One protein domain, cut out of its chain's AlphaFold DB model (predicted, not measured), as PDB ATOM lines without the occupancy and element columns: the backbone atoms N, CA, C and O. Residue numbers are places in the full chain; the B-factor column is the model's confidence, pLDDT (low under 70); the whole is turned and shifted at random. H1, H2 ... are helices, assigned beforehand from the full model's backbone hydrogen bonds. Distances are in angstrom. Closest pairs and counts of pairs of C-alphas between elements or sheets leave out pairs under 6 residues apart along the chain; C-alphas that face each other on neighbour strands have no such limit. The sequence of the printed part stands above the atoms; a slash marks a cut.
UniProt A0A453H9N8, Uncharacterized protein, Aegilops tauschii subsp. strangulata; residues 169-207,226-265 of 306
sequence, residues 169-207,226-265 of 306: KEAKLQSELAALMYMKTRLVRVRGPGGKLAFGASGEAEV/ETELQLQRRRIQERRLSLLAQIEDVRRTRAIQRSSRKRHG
ATOM      1  N   LYS A 169      33.280  35.898  20.935       89.31
ATOM      2  CA  LYS A 169      34.519  35.128  21.152       89.31
ATOM      3  C   LYS A 169      34.689  33.976  20.151       89.31
ATOM      4  O   LYS A 169      35.779  33.789  19.635       89.31
ATOM      5  N   GLU A 170      33.619  33.237  19.840       91.44
ATOM      6  CA  GLU A 170      33.691  32.156  18.839       91.44
ATOM      7  C   GLU A 170      34.011  32.694  17.440       91.44
ATOM      8  O   GLU A 170      34.848  32.121  16.752       91.44
ATOM      9  N   ALA A 171      33.371  33.797  17.035       90.31
ATOM     10  CA  ALA A 171      33.595  34.404  15.726       90.31
ATOM     11  C   ALA A 171      35.038  34.908  15.582       90.31
ATOM     12  O   ALA A 171      35.667  34.623  14.572       90.31
ATOM     13  N   LYS A 172      35.582  35.557  16.623       91.25
ATOM     14  CA  LYS A 172      36.979  36.026  16.656       91.25
ATOM     15  C   LYS A 172      37.976  34.872  16.516       91.25
ATOM     16  O   LYS A 172      38.926  34.960  15.750       91.25
ATOM     17  N   LEU A 173      37.738  33.761  17.217       93.75
ATOM     18  CA  LEU A 173      38.594  32.575  17.110       93.75
ATOM     19  C   LEU A 173      38.498  31.913  15.725       93.75
ATOM     20  O   LEU A 173      39.494  31.418  15.202       93.75
ATOM     21  N   GLN A 174      37.306  31.893  15.122       94.12
ATOM     22  CA  GLN A 174      37.101  31.339  13.782       94.12
ATOM     23  C   GLN A 174      37.711  32.217  12.684       94.12
ATOM     24  O   GLN A 174      38.303  31.669  11.753       94.12
ATOM     25  N   SER A 175      37.610  33.547  12.793       93.81
ATOM     26  CA  SER A 175      38.249  34.474  11.851       93.81
ATOM     27  C   SER A 175      39.773  34.365  11.926       93.81
ATOM     28  O   SER A 175      40.421  34.229  10.889       93.81
ATOM     29  N   GLU A 176      40.344  34.307  13.134       91.94
ATOM     30  CA  GLU A 176      41.781  34.086  13.344       91.94
ATOM     31  C   GLU A 176      42.240  32.747  12.749       91.94
ATOM     32  O   GLU A 176      43.225  32.688  12.012       91.94
ATOM     33  N   LEU A 177      41.499  31.662  12.997       94.19
ATOM     34  CA  LEU A 177      41.809  30.350  12.428       94.19
ATOM     35  C   LEU A 177      41.795  30.374  10.892       94.19
ATOM     36  O   LEU A 177      42.678  29.787  10.259       94.19
ATOM     37  N   ALA A 178      40.806  31.040  10.291       94.25
ATOM     38  CA  ALA A 178      40.700  31.175   8.842       94.25
ATOM     39  C   ALA A 178      41.881  31.969   8.264       94.25
ATOM     40  O   ALA A 178      42.521  31.502   7.319       94.25
ATOM     41  N   ALA A 179      42.222  33.108   8.873       90.19
ATOM     42  CA  ALA A 179      43.364  33.931   8.490       90.19
ATOM     43  C   ALA A 179      44.686  33.158   8.583       90.19
ATOM     44  O   ALA A 179      45.488  33.159   7.648       90.19
ATOM     45  N   LEU A 180      44.873  32.383   9.650       90.75
ATOM     46  CA  LEU A 180      46.068  31.572   9.857       90.75
ATOM     47  C   LEU A 180      46.190  30.424   8.837       90.75
ATOM     48  O   LEU A 180      47.287  30.123   8.353       90.75
ATOM     49  N   MET A 181      45.074  29.795   8.453       91.00
ATOM     50  CA  MET A 181      45.052  28.794   7.375       91.00
ATOM     51  C   MET A 181      45.314  29.405   6.001       91.00
ATOM     52  O   MET A 181      46.050  28.814   5.208       91.00
ATOM     53  N   TYR A 182      44.777  30.592   5.734       89.62
ATOM     54  CA  TYR A 182      45.050  31.337   4.511       89.62
ATOM     55  C   TYR A 182      46.532  31.716   4.408       89.62
ATOM     56  O   TYR A 182      47.192  31.358   3.426       89.62
ATOM     57  N   MET A 183      47.098  32.310   5.463       85.69
ATOM     58  CA  MET A 183      48.509  32.699   5.533       85.69
ATOM     59  C   MET A 183      49.449  31.507   5.323       85.69
ATOM     60  O   MET A 183      50.420  31.607   4.574       85.69
ATOM     61  N   LYS A 184      49.128  30.335   5.891       86.19
ATOM     62  CA  LYS A 184      49.910  29.099   5.709       86.19
ATOM     63  C   LYS A 184      50.139  28.746   4.236       86.19
ATOM     64  O   LYS A 184      51.225  28.288   3.880       86.19
ATOM     65  N   THR A 185      49.129  28.935   3.385       85.12
ATOM     66  CA  THR A 185      49.219  28.628   1.943       85.12
ATOM     67  C   THR A 185      50.043  29.648   1.158       85.12
ATOM     68  O   THR A 185      50.449  29.380   0.029       85.12
ATOM     69  N   ARG A 186      50.332  30.798   1.774       84.50
ATOM     70  CA  ARG A 186      51.031  31.942   1.180       84.50
ATOM     71  C   ARG A 186      52.404  32.190   1.791       84.50
ATOM     72  O   ARG A 186      53.051  33.180   1.468       84.50
ATOM     73  N   LEU A 187      52.890  31.254   2.604       78.88
ATOM     74  CA  LEU A 187      54.291  31.199   3.002       78.88
ATOM     75  C   LEU A 187      55.157  30.827   1.791       78.88
ATOM     76  O   LEU A 187      55.411  29.650   1.515       78.88
ATOM     77  N   VAL A 188      55.586  31.845   1.052       67.06
ATOM     78  CA  VAL A 188      56.455  31.714  -0.119       67.06
ATOM     79  C   VAL A 188      57.905  31.972   0.281       67.06
ATOM     80  O   VAL A 188      58.207  32.919   1.003       67.06
ATOM     81  N   ARG A 189      58.814  31.124  -0.210       61.41
ATOM     82  CA  ARG A 189      60.266  31.281  -0.061       61.41
ATOM     83  C   ARG A 189      60.785  32.227  -1.138       61.41
ATOM     84  O   ARG A 189      60.667  31.896  -2.314       61.41
ATOM     85  N   VAL A 190      61.388  33.354  -0.768       53.59
ATOM     86  CA  VAL A 190      61.890  34.341  -1.742       53.59
ATOM     87  C   VAL A 190      63.378  34.582  -1.545       53.59
ATOM     88  O   VAL A 190      63.874  34.515  -0.433       53.59
ATOM     89  N   ARG A 191      64.121  34.853  -2.619       44.91
ATOM     90  CA  ARG A 191      65.521  35.290  -2.550       44.91
ATOM     91  C   ARG A 191      65.542  36.809  -2.349       44.91
ATOM     92  O   ARG A 191      65.197  37.546  -3.262       44.91
ATOM     93  N   GLY A 192      65.899  37.264  -1.155       51.16
ATOM     94  CA  GLY A 192      66.050  38.677  -0.820       51.16
ATOM     95  C   GLY A 192      67.219  39.353  -1.558       51.16
ATOM     96  O   GLY A 192      68.037  38.666  -2.184       51.16
ATOM     97  N   PRO A 193      67.346  40.690  -1.447       41.75
ATOM     98  CA  PRO A 193      68.297  41.503  -2.221       41.75
ATOM     99  C   PRO A 193      69.771  41.088  -2.076       41.75
ATOM    100  O   PRO A 193      70.572  41.321  -2.971       41.75
ATOM    101  N   GLY A 194      70.134  40.426  -0.971       45.91
ATOM    102  CA  GLY A 194      71.480  39.891  -0.717       45.91
ATOM    103  C   GLY A 194      71.683  38.419  -1.102       45.91
ATOM    104  O   GLY A 194      72.610  37.785  -0.607       45.91
ATOM    105  N   GLY A 195      70.782  37.818  -1.887       40.16
ATOM    106  CA  GLY A 195      70.839  36.396  -2.249       40.16
ATOM    107  C   GLY A 195      70.434  35.419  -1.134       40.16
ATOM    108  O   GLY A 195      70.438  34.210  -1.365       40.16
ATOM    109  N   LYS A 196      70.063  35.925   0.049       43.69
ATOM    110  CA  LYS A 196      69.550  35.143   1.187       43.69
ATOM    111  C   LYS A 196      68.064  34.853   1.015       43.69
ATOM    112  O   LYS A 196      67.341  35.688   0.492       43.69
ATOM    113  N   LEU A 197      67.609  33.679   1.436       47.19
ATOM    114  CA  LEU A 197      66.199  33.297   1.337       47.19
ATOM    115  C   LEU A 197      65.435  33.939   2.514       47.19
ATOM    116  O   LEU A 197      65.870  33.762   3.645       47.19
ATOM    117  N   ALA A 198      64.367  34.690   2.242       48.94
ATOM    118  CA  ALA A 198      63.536  35.437   3.190       48.94
ATOM    119  C   ALA A 198      62.050  35.049   3.045       48.94
ATOM    120  O   ALA A 198      61.644  34.541   1.988       48.94
ATOM    121  N   PHE A 199      61.249  35.305   4.085       51.25
ATOM    122  CA  PHE A 199      59.819  34.975   4.147       51.25
ATOM    123  C   PHE A 199      58.975  36.201   4.564       51.25
ATOM    124  O   PHE A 199      59.483  37.131   5.180       51.25
ATOM    125  N   GLY A 200      57.683  36.220   4.212       49.25
ATOM    126  CA  GLY A 200      56.719  37.251   4.648       49.25
ATOM    127  C   GLY A 200      56.556  38.480   3.733       49.25
ATOM    128  O   GLY A 200      57.286  38.657   2.753       49.25
ATOM    129  N   ALA A 201      55.571  39.329   4.068       42.84
ATOM    130  CA  ALA A 201      55.195  40.550   3.335       42.84
ATOM    131  C   ALA A 201      56.277  41.656   3.373       42.84
ATOM    132  O   ALA A 201      56.348  42.513   2.494       42.84
ATOM    133  N   SER A 202      57.202  41.607   4.326       45.94
ATOM    134  CA  SER A 202      58.330  42.542   4.451       45.94
ATOM    135  C   SER A 202      59.671  41.937   4.019       45.94
ATOM    136  O   SER A 202      60.655  42.660   3.885       45.94
ATOM    137  N   GLY A 203      59.737  40.628   3.739       43.03
ATOM    138  CA  GLY A 203      61.016  39.963   3.477       43.03
ATOM    139  C   GLY A 203      61.949  39.976   4.692       43.03
ATOM    140  O   GLY A 203      63.166  40.053   4.516       43.03
ATOM    141  N   GLU A 204      61.392  39.903   5.904       42.97
ATOM    142  CA  GLU A 204      62.155  39.687   7.130       42.97
ATOM    143  C   GLU A 204      62.933  38.373   7.001       42.97
ATOM    144  O   GLU A 204      62.385  37.274   6.962       42.97
ATOM    145  N   ALA A 205      64.242  38.513   6.809       40.53
ATOM    146  CA  ALA A 205      65.188  37.417   6.744       40.53
ATOM    147  C   ALA A 205      65.801  37.236   8.132       40.53
ATOM    148  O   ALA A 205      66.945  37.644   8.354       40.53
ATOM    149  N   GLU A 206      65.062  36.647   9.069       39.50
ATOM    150  CA  GLU A 206      65.663  36.215  10.326       39.50
ATOM    151  C   GLU A 206      66.045  34.740  10.221       39.50
ATOM    152  O   GLU A 206      65.305  33.819  10.558       39.50
ATOM    153  N   VAL A 207      67.262  34.512   9.727       42.09
ATOM    154  CA  VAL A 207      67.858  33.178   9.676       42.09
ATOM    155  C   VAL A 207      68.086  32.691  11.109       42.09
ATOM    156  O   VAL A 207      69.143  32.925  11.692       42.09
ATOM    157  N   GLU A 226      66.430  23.337  11.814       66.62
ATOM    158  CA  GLU A 226      65.135  23.534  11.163       66.62
ATOM    159  C   GLU A 226      65.193  24.799  10.296       66.62
ATOM    160  O   GLU A 226      65.672  25.849  10.723       66.62
ATOM    161  N   THR A 227      64.724  24.703   9.051       73.94
ATOM    162  CA  THR A 227      64.602  25.899   8.210       73.94
ATOM    163  C   THR A 227      63.551  26.834   8.802       73.94
ATOM    164  O   THR A 227      62.550  26.379   9.348       73.94
ATOM    165  N   GLU A 228      63.717  28.142   8.626       71.62
ATOM    166  CA  GLU A 228      62.745  29.144   9.088       71.62
ATOM    167  C   GLU A 228      61.319  28.849   8.587       71.62
ATOM    168  O   GLU A 228      60.355  28.952   9.339       71.62
ATOM    169  N   LEU A 229      61.180  28.343   7.354       71.31
ATOM    170  CA  LEU A 229      59.895  27.890   6.812       71.31
ATOM    171  C   LEU A 229      59.292  26.724   7.604       71.31
ATOM    172  O   LEU A 229      58.078  26.670   7.796       71.31
ATOM    173  N   GLN A 230      60.112  25.753   8.012       78.19
ATOM    174  CA  GLN A 230      59.654  24.632   8.835       78.19
ATOM    175  C   GLN A 230      59.233  25.128  10.219       78.19
ATOM    176  O   GLN A 230      58.155  24.748  10.674       78.19
ATOM    177  N   LEU A 231      60.007  26.033  10.820       80.50
ATOM    178  CA  LEU A 231      59.680  26.649  12.104       80.50
ATOM    179  C   LEU A 231      58.374  27.458  12.030       80.50
ATOM    180  O   LEU A 231      57.487  27.269  12.856       80.50
ATOM    181  N   GLN A 232      58.195  28.299  11.007       78.25
ATOM    182  CA  GLN A 232      56.955  29.051  10.786       78.25
ATOM    183  C   GLN A 232      55.758  28.120  10.561       78.25
ATOM    184  O   GLN A 232      54.706  28.301  11.172       78.25
ATOM    185  N   ARG A 233      55.909  27.074   9.736       84.06
ATOM    186  CA  ARG A 233      54.853  26.066   9.532       84.06
ATOM    187  C   ARG A 233      54.492  25.347  10.827       84.06
ATOM    188  O   ARG A 233      53.314  25.054  11.033       84.06
ATOM    189  N   ARG A 234      55.483  25.067  11.674       86.56
ATOM    190  CA  ARG A 234      55.290  24.459  12.988       86.56
ATOM    191  C   ARG A 234      54.537  25.399  13.927       86.56
ATOM    192  O   ARG A 234      53.502  24.984  14.434       86.56
ATOM    193  N   ARG A 235      54.952  26.664  14.053       85.81
ATOM    194  CA  ARG A 235      54.248  27.695  14.845       85.81
ATOM    195  C   ARG A 235      52.787  27.854  14.417       85.81
ATOM    196  O   ARG A 235      51.887  27.821  15.249       85.81
ATOM    197  N   ILE A 236      52.535  27.934  13.107       86.06
ATOM    198  CA  ILE A 236      51.175  27.955  12.543       86.06
ATOM    199  C   ILE A 236      50.399  26.702  12.965       86.06
ATOM    200  O   ILE A 236      49.242  26.783  13.364       86.06
ATOM    201  N   GLN A 237      51.009  25.519  12.880       90.44
ATOM    202  CA  GLN A 237      50.333  24.278  13.243       90.44
ATOM    203  C   GLN A 237      50.037  24.189  14.750       90.44
ATOM    204  O   GLN A 237      48.947  23.755  15.117       90.44
ATOM    205  N   GLU A 238      50.956  24.623  15.609       92.31
ATOM    206  CA  GLU A 238      50.769  24.684  17.063       92.31
ATOM    207  C   GLU A 238      49.648  25.667  17.431       92.31
ATOM    208  O   GLU A 238      48.705  25.297  18.137       92.31
ATOM    209  N   ARG A 239      49.658  26.878  16.853       91.00
ATOM    210  CA  ARG A 239      48.590  27.869  17.059       91.00
ATOM    211  C   ARG A 239      47.237  27.365  16.566       91.00
ATOM    212  O   ARG A 239      46.240  27.513  17.264       91.00
ATOM    213  N   ARG A 240      47.194  26.701  15.404       93.56
ATOM    214  CA  ARG A 240      45.975  26.063  14.881       93.56
ATOM    215  C   ARG A 240      45.371  25.092  15.898       93.56
ATOM    216  O   ARG A 240      44.161  25.109  16.094       93.56
ATOM    217  N   LEU A 241      46.187  24.231  16.507       95.94
ATOM    218  CA  LEU A 241      45.708  23.253  17.489       95.94
ATOM    219  C   LEU A 241      45.144  23.943  18.737       95.94
ATOM    220  O   LEU A 241      44.067  23.568  19.195       95.94
ATOM    221  N   SER A 242      45.819  24.988  19.223       95.31
ATOM    222  CA  SER A 242      45.322  25.815  20.329       95.31
ATOM    223  C   SER A 242      43.972  26.464  20.000       95.31
ATOM    224  O   SER A 242      43.020  26.335  20.769       95.31
ATOM    225  N   LEU A 243      43.838  27.089  18.826       93.81
ATOM    226  CA  LEU A 243      42.586  27.716  18.390       93.81
ATOM    227  C   LEU A 243      41.440  26.707  18.272       93.81
ATOM    228  O   LEU A 243      40.323  26.997  18.697       93.81
ATOM    229  N   LEU A 244      41.705  25.509  17.743       95.88
ATOM    230  CA  LEU A 244      40.698  24.449  17.655       95.88
ATOM    231  C   LEU A 244      40.199  24.013  19.039       95.88
ATOM    232  O   LEU A 244      38.992  23.855  19.214       95.88
ATOM    233  N   ALA A 245      41.096  23.876  20.020       96.69
ATOM    234  CA  ALA A 245      40.712  23.564  21.397       96.69
ATOM    235  C   ALA A 245      39.851  24.683  22.012       96.69
ATOM    236  O   ALA A 245      38.780  24.416  22.552       96.69
ATOM    237  N   GLN A 246      40.254  25.946  21.838       95.62
ATOM    238  CA  GLN A 246      39.498  27.097  22.344       95.62
ATOM    239  C   GLN A 246      38.103  27.221  21.709       95.62
ATOM    240  O   GLN A 246      37.139  27.575  22.392       95.62
ATOM    241  N   ILE A 247      37.972  26.934  20.410       94.88
ATOM    242  CA  ILE A 247      36.673  26.924  19.719       94.88
ATOM    243  C   ILE A 247      35.765  25.842  20.311       94.88
ATOM    244  O   ILE A 247      34.581  26.103  20.535       94.88
ATOM    245  N   GLU A 248      36.303  24.654  20.589       95.56
ATOM    246  CA  GLU A 248      35.535  23.553  21.174       95.56
ATOM    247  C   GLU A 248      35.017  23.899  22.578       95.56
ATOM    248  O   GLU A 248      33.840  23.683  22.883       95.56
ATOM    249  N   ASP A 249      35.841  24.547  23.403       95.12
ATOM    250  CA  ASP A 249      35.429  25.021  24.726       95.12
ATOM    251  C   ASP A 249      34.287  26.044  24.639       95.12
ATOM    252  O   ASP A 249      33.270  25.923  25.330       95.12
ATOM    253  N   VAL A 250      34.396  27.025  23.734       93.31
ATOM    254  CA  VAL A 250      33.341  28.034  23.531       93.31
ATOM    255  C   VAL A 250      32.044  27.393  23.028       93.31
ATOM    256  O   VAL A 250      30.951  27.773  23.469       93.31
ATOM    257  N   ARG A 251      32.136  26.391  22.146       90.81
ATOM    258  CA  ARG A 251      30.975  25.627  21.668       90.81
ATOM    259  C   ARG A 251      30.294  24.865  22.795       90.81
ATOM    260  O   ARG A 251      29.064  24.921  22.895       90.81
ATOM    261  N   ARG A 252      31.065  24.231  23.684       91.50
ATOM    262  CA  ARG A 252      30.539  23.547  24.873       91.50
ATOM    263  C   ARG A 252      29.769  24.514  25.771       91.50
ATOM    264  O   ARG A 252      28.623  24.235  26.129       91.50
ATOM    265  N   THR A 253      30.340  25.680  26.080       90.31
ATOM    266  CA  THR A 253      29.660  26.706  26.889       90.31
ATOM    267  C   THR A 253      28.366  27.185  26.226       90.31
ATOM    268  O   THR A 253      27.327  27.279  26.887       90.31
ATOM    269  N   ARG A 254      28.374  27.429  24.907       86.00
ATOM    270  CA  ARG A 254      27.169  27.826  24.157       86.00
ATOM    271  C   ARG A 254      26.085  26.749  24.174       86.00
ATOM    272  O   ARG A 254      24.909  27.088  24.304       86.00
ATOM    273  N   ALA A 255      26.447  25.471  24.069       87.00
ATOM    274  CA  ALA A 255      25.492  24.364  24.140       87.00
ATOM    275  C   ALA A 255      24.795  24.293  25.512       87.00
ATOM    276  O   ALA A 255      23.573  24.134  25.579       87.00
ATOM    277  N   ILE A 256      25.541  24.504  26.602       87.94
ATOM    278  CA  ILE A 256      24.987  24.567  27.964       87.94
ATOM    279  C   ILE A 256      24.013  25.746  28.100       87.94
ATOM    280  O   ILE A 256      22.895  25.567  28.582       87.94
ATOM    281  N   GLN A 257      24.379  26.935  27.611       83.56
ATOM    282  CA  GLN A 257      23.495  28.107  27.647       83.56
ATOM    283  C   GLN A 257      22.208  27.899  26.834       83.56
ATOM    284  O   GLN A 257      21.122  28.251  27.293       83.56
ATOM    285  N   ARG A 258      22.305  27.291  25.643       80.44
ATOM    286  CA  ARG A 258      21.133  26.947  24.818       80.44
ATOM    287  C   ARG A 258      20.219  25.944  25.524       80.44
ATOM    288  O   ARG A 258      19.009  26.147  25.532       80.44
ATOM    289  N   SER A 259      20.774  24.903  26.151       80.88
ATOM    290  CA  SER A 259      19.972  23.909  26.881       80.88
ATOM    291  C   SER A 259      19.311  24.491  28.133       80.88
ATOM    292  O   SER A 259      18.214  24.073  28.491       80.88
ATOM    293  N   SER A 260      19.943  25.468  28.793       77.62
ATOM    294  CA  SER A 260      19.322  26.211  29.892       77.62
ATOM    295  C   SER A 260      18.146  27.059  29.397       77.62
ATOM    296  O   SER A 260      17.064  26.974  29.969       77.62
ATOM    297  N   ARG A 261      18.300  27.786  28.278       72.31
ATOM    298  CA  ARG A 261      17.206  28.570  27.674       72.31
ATOM    299  C   ARG A 261      16.031  27.708  27.217       72.31
ATOM    300  O   ARG A 261      14.898  28.105  27.426       72.31
ATOM    301  N   LYS A 262      16.286  26.515  26.671       71.19
ATOM    302  CA  LYS A 262      15.225  25.555  26.321       71.19
ATOM    303  C   LYS A 262      14.470  25.029  27.550       71.19
ATOM    304  O   LYS A 262      13.307  24.684  27.447       71.19
ATOM    305  N   ARG A 263      15.135  24.946  28.708       69.44
ATOM    306  CA  ARG A 263      14.524  24.491  29.969       69.44
ATOM    307  C   ARG A 263      13.755  25.590  30.708       69.44
ATOM    308  O   ARG A 263      12.826  25.267  31.432       69.44
ATOM    309  N   HIS A 264      14.156  26.853  30.546       62.62
ATOM    310  CA  HIS A 264      13.563  28.006  31.241       62.62
ATOM    311  C   HIS A 264      12.661  28.878  30.347       62.62
ATOM    312  O   HIS A 264      11.986  29.769  30.857       62.62
ATOM    313  N   GLY A 265      12.646  28.660  29.029       54.50
ATOM    314  CA  GLY A 265      11.678  29.254  28.107       54.50
ATOM    315  C   GLY A 265      10.364  28.465  28.173       54.50
ATOM    316  O   GLY A 265      10.349  27.322  27.750       54.50
TER     317      GLY A 265
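AT A GLANCE: This is residues 169 to 207 and 226 to 265 of the 306 residues of an uncharacterized protein of Aegilops tauschii subsp. strangulata (UniProt A0A453H9N8). Two helices lie side by side, running opposite ways, the long H2 reaching well past the shorter H1 so that residues 255 to 265 stick out at one end. At the other end, residues 186 to 207 form a loop with no named element. The printed part has 79 residues, with H1 then H2 and no named strand; it is all helix and extended, a rod of 67 by 21 by 15 A with a radius of gyration of the C-alphas of 19.0 A.

HOW THE PARTS SIT: H1, residues 169 to 185, and H2, residues 228 to 264, touch, the closest C-alphas being those of Glu 170 and Ile 247, 6.1 A apart. Their lines stand at a shallow tilt of 25 degrees, opposite ways. Every O i to N i+4 pair is within hydrogen-bond range in H2, and 12 of 13 in H1.

IN THESE COORDINATES: H1 begins at C-alpha 169 (34.519, 35.128, 21.152) and is 25.0 A long. Residues 190 to 191 pair with 197 to 198, antiparallel. H2 is 54.0 A long and ends at C-alpha 264 (13.563, 28.006, 31.241).

THE WHOLE: The C-alphas of Gly 194 and Gly 265 are the farthest apart, 67.2 A. Residues 208 to 225 are not printed; C-alphas 207 and 226 are 10.1 A apart across this cut. The pLDDT is under 70 at residues 188 to 207, 226 and 263 to 265.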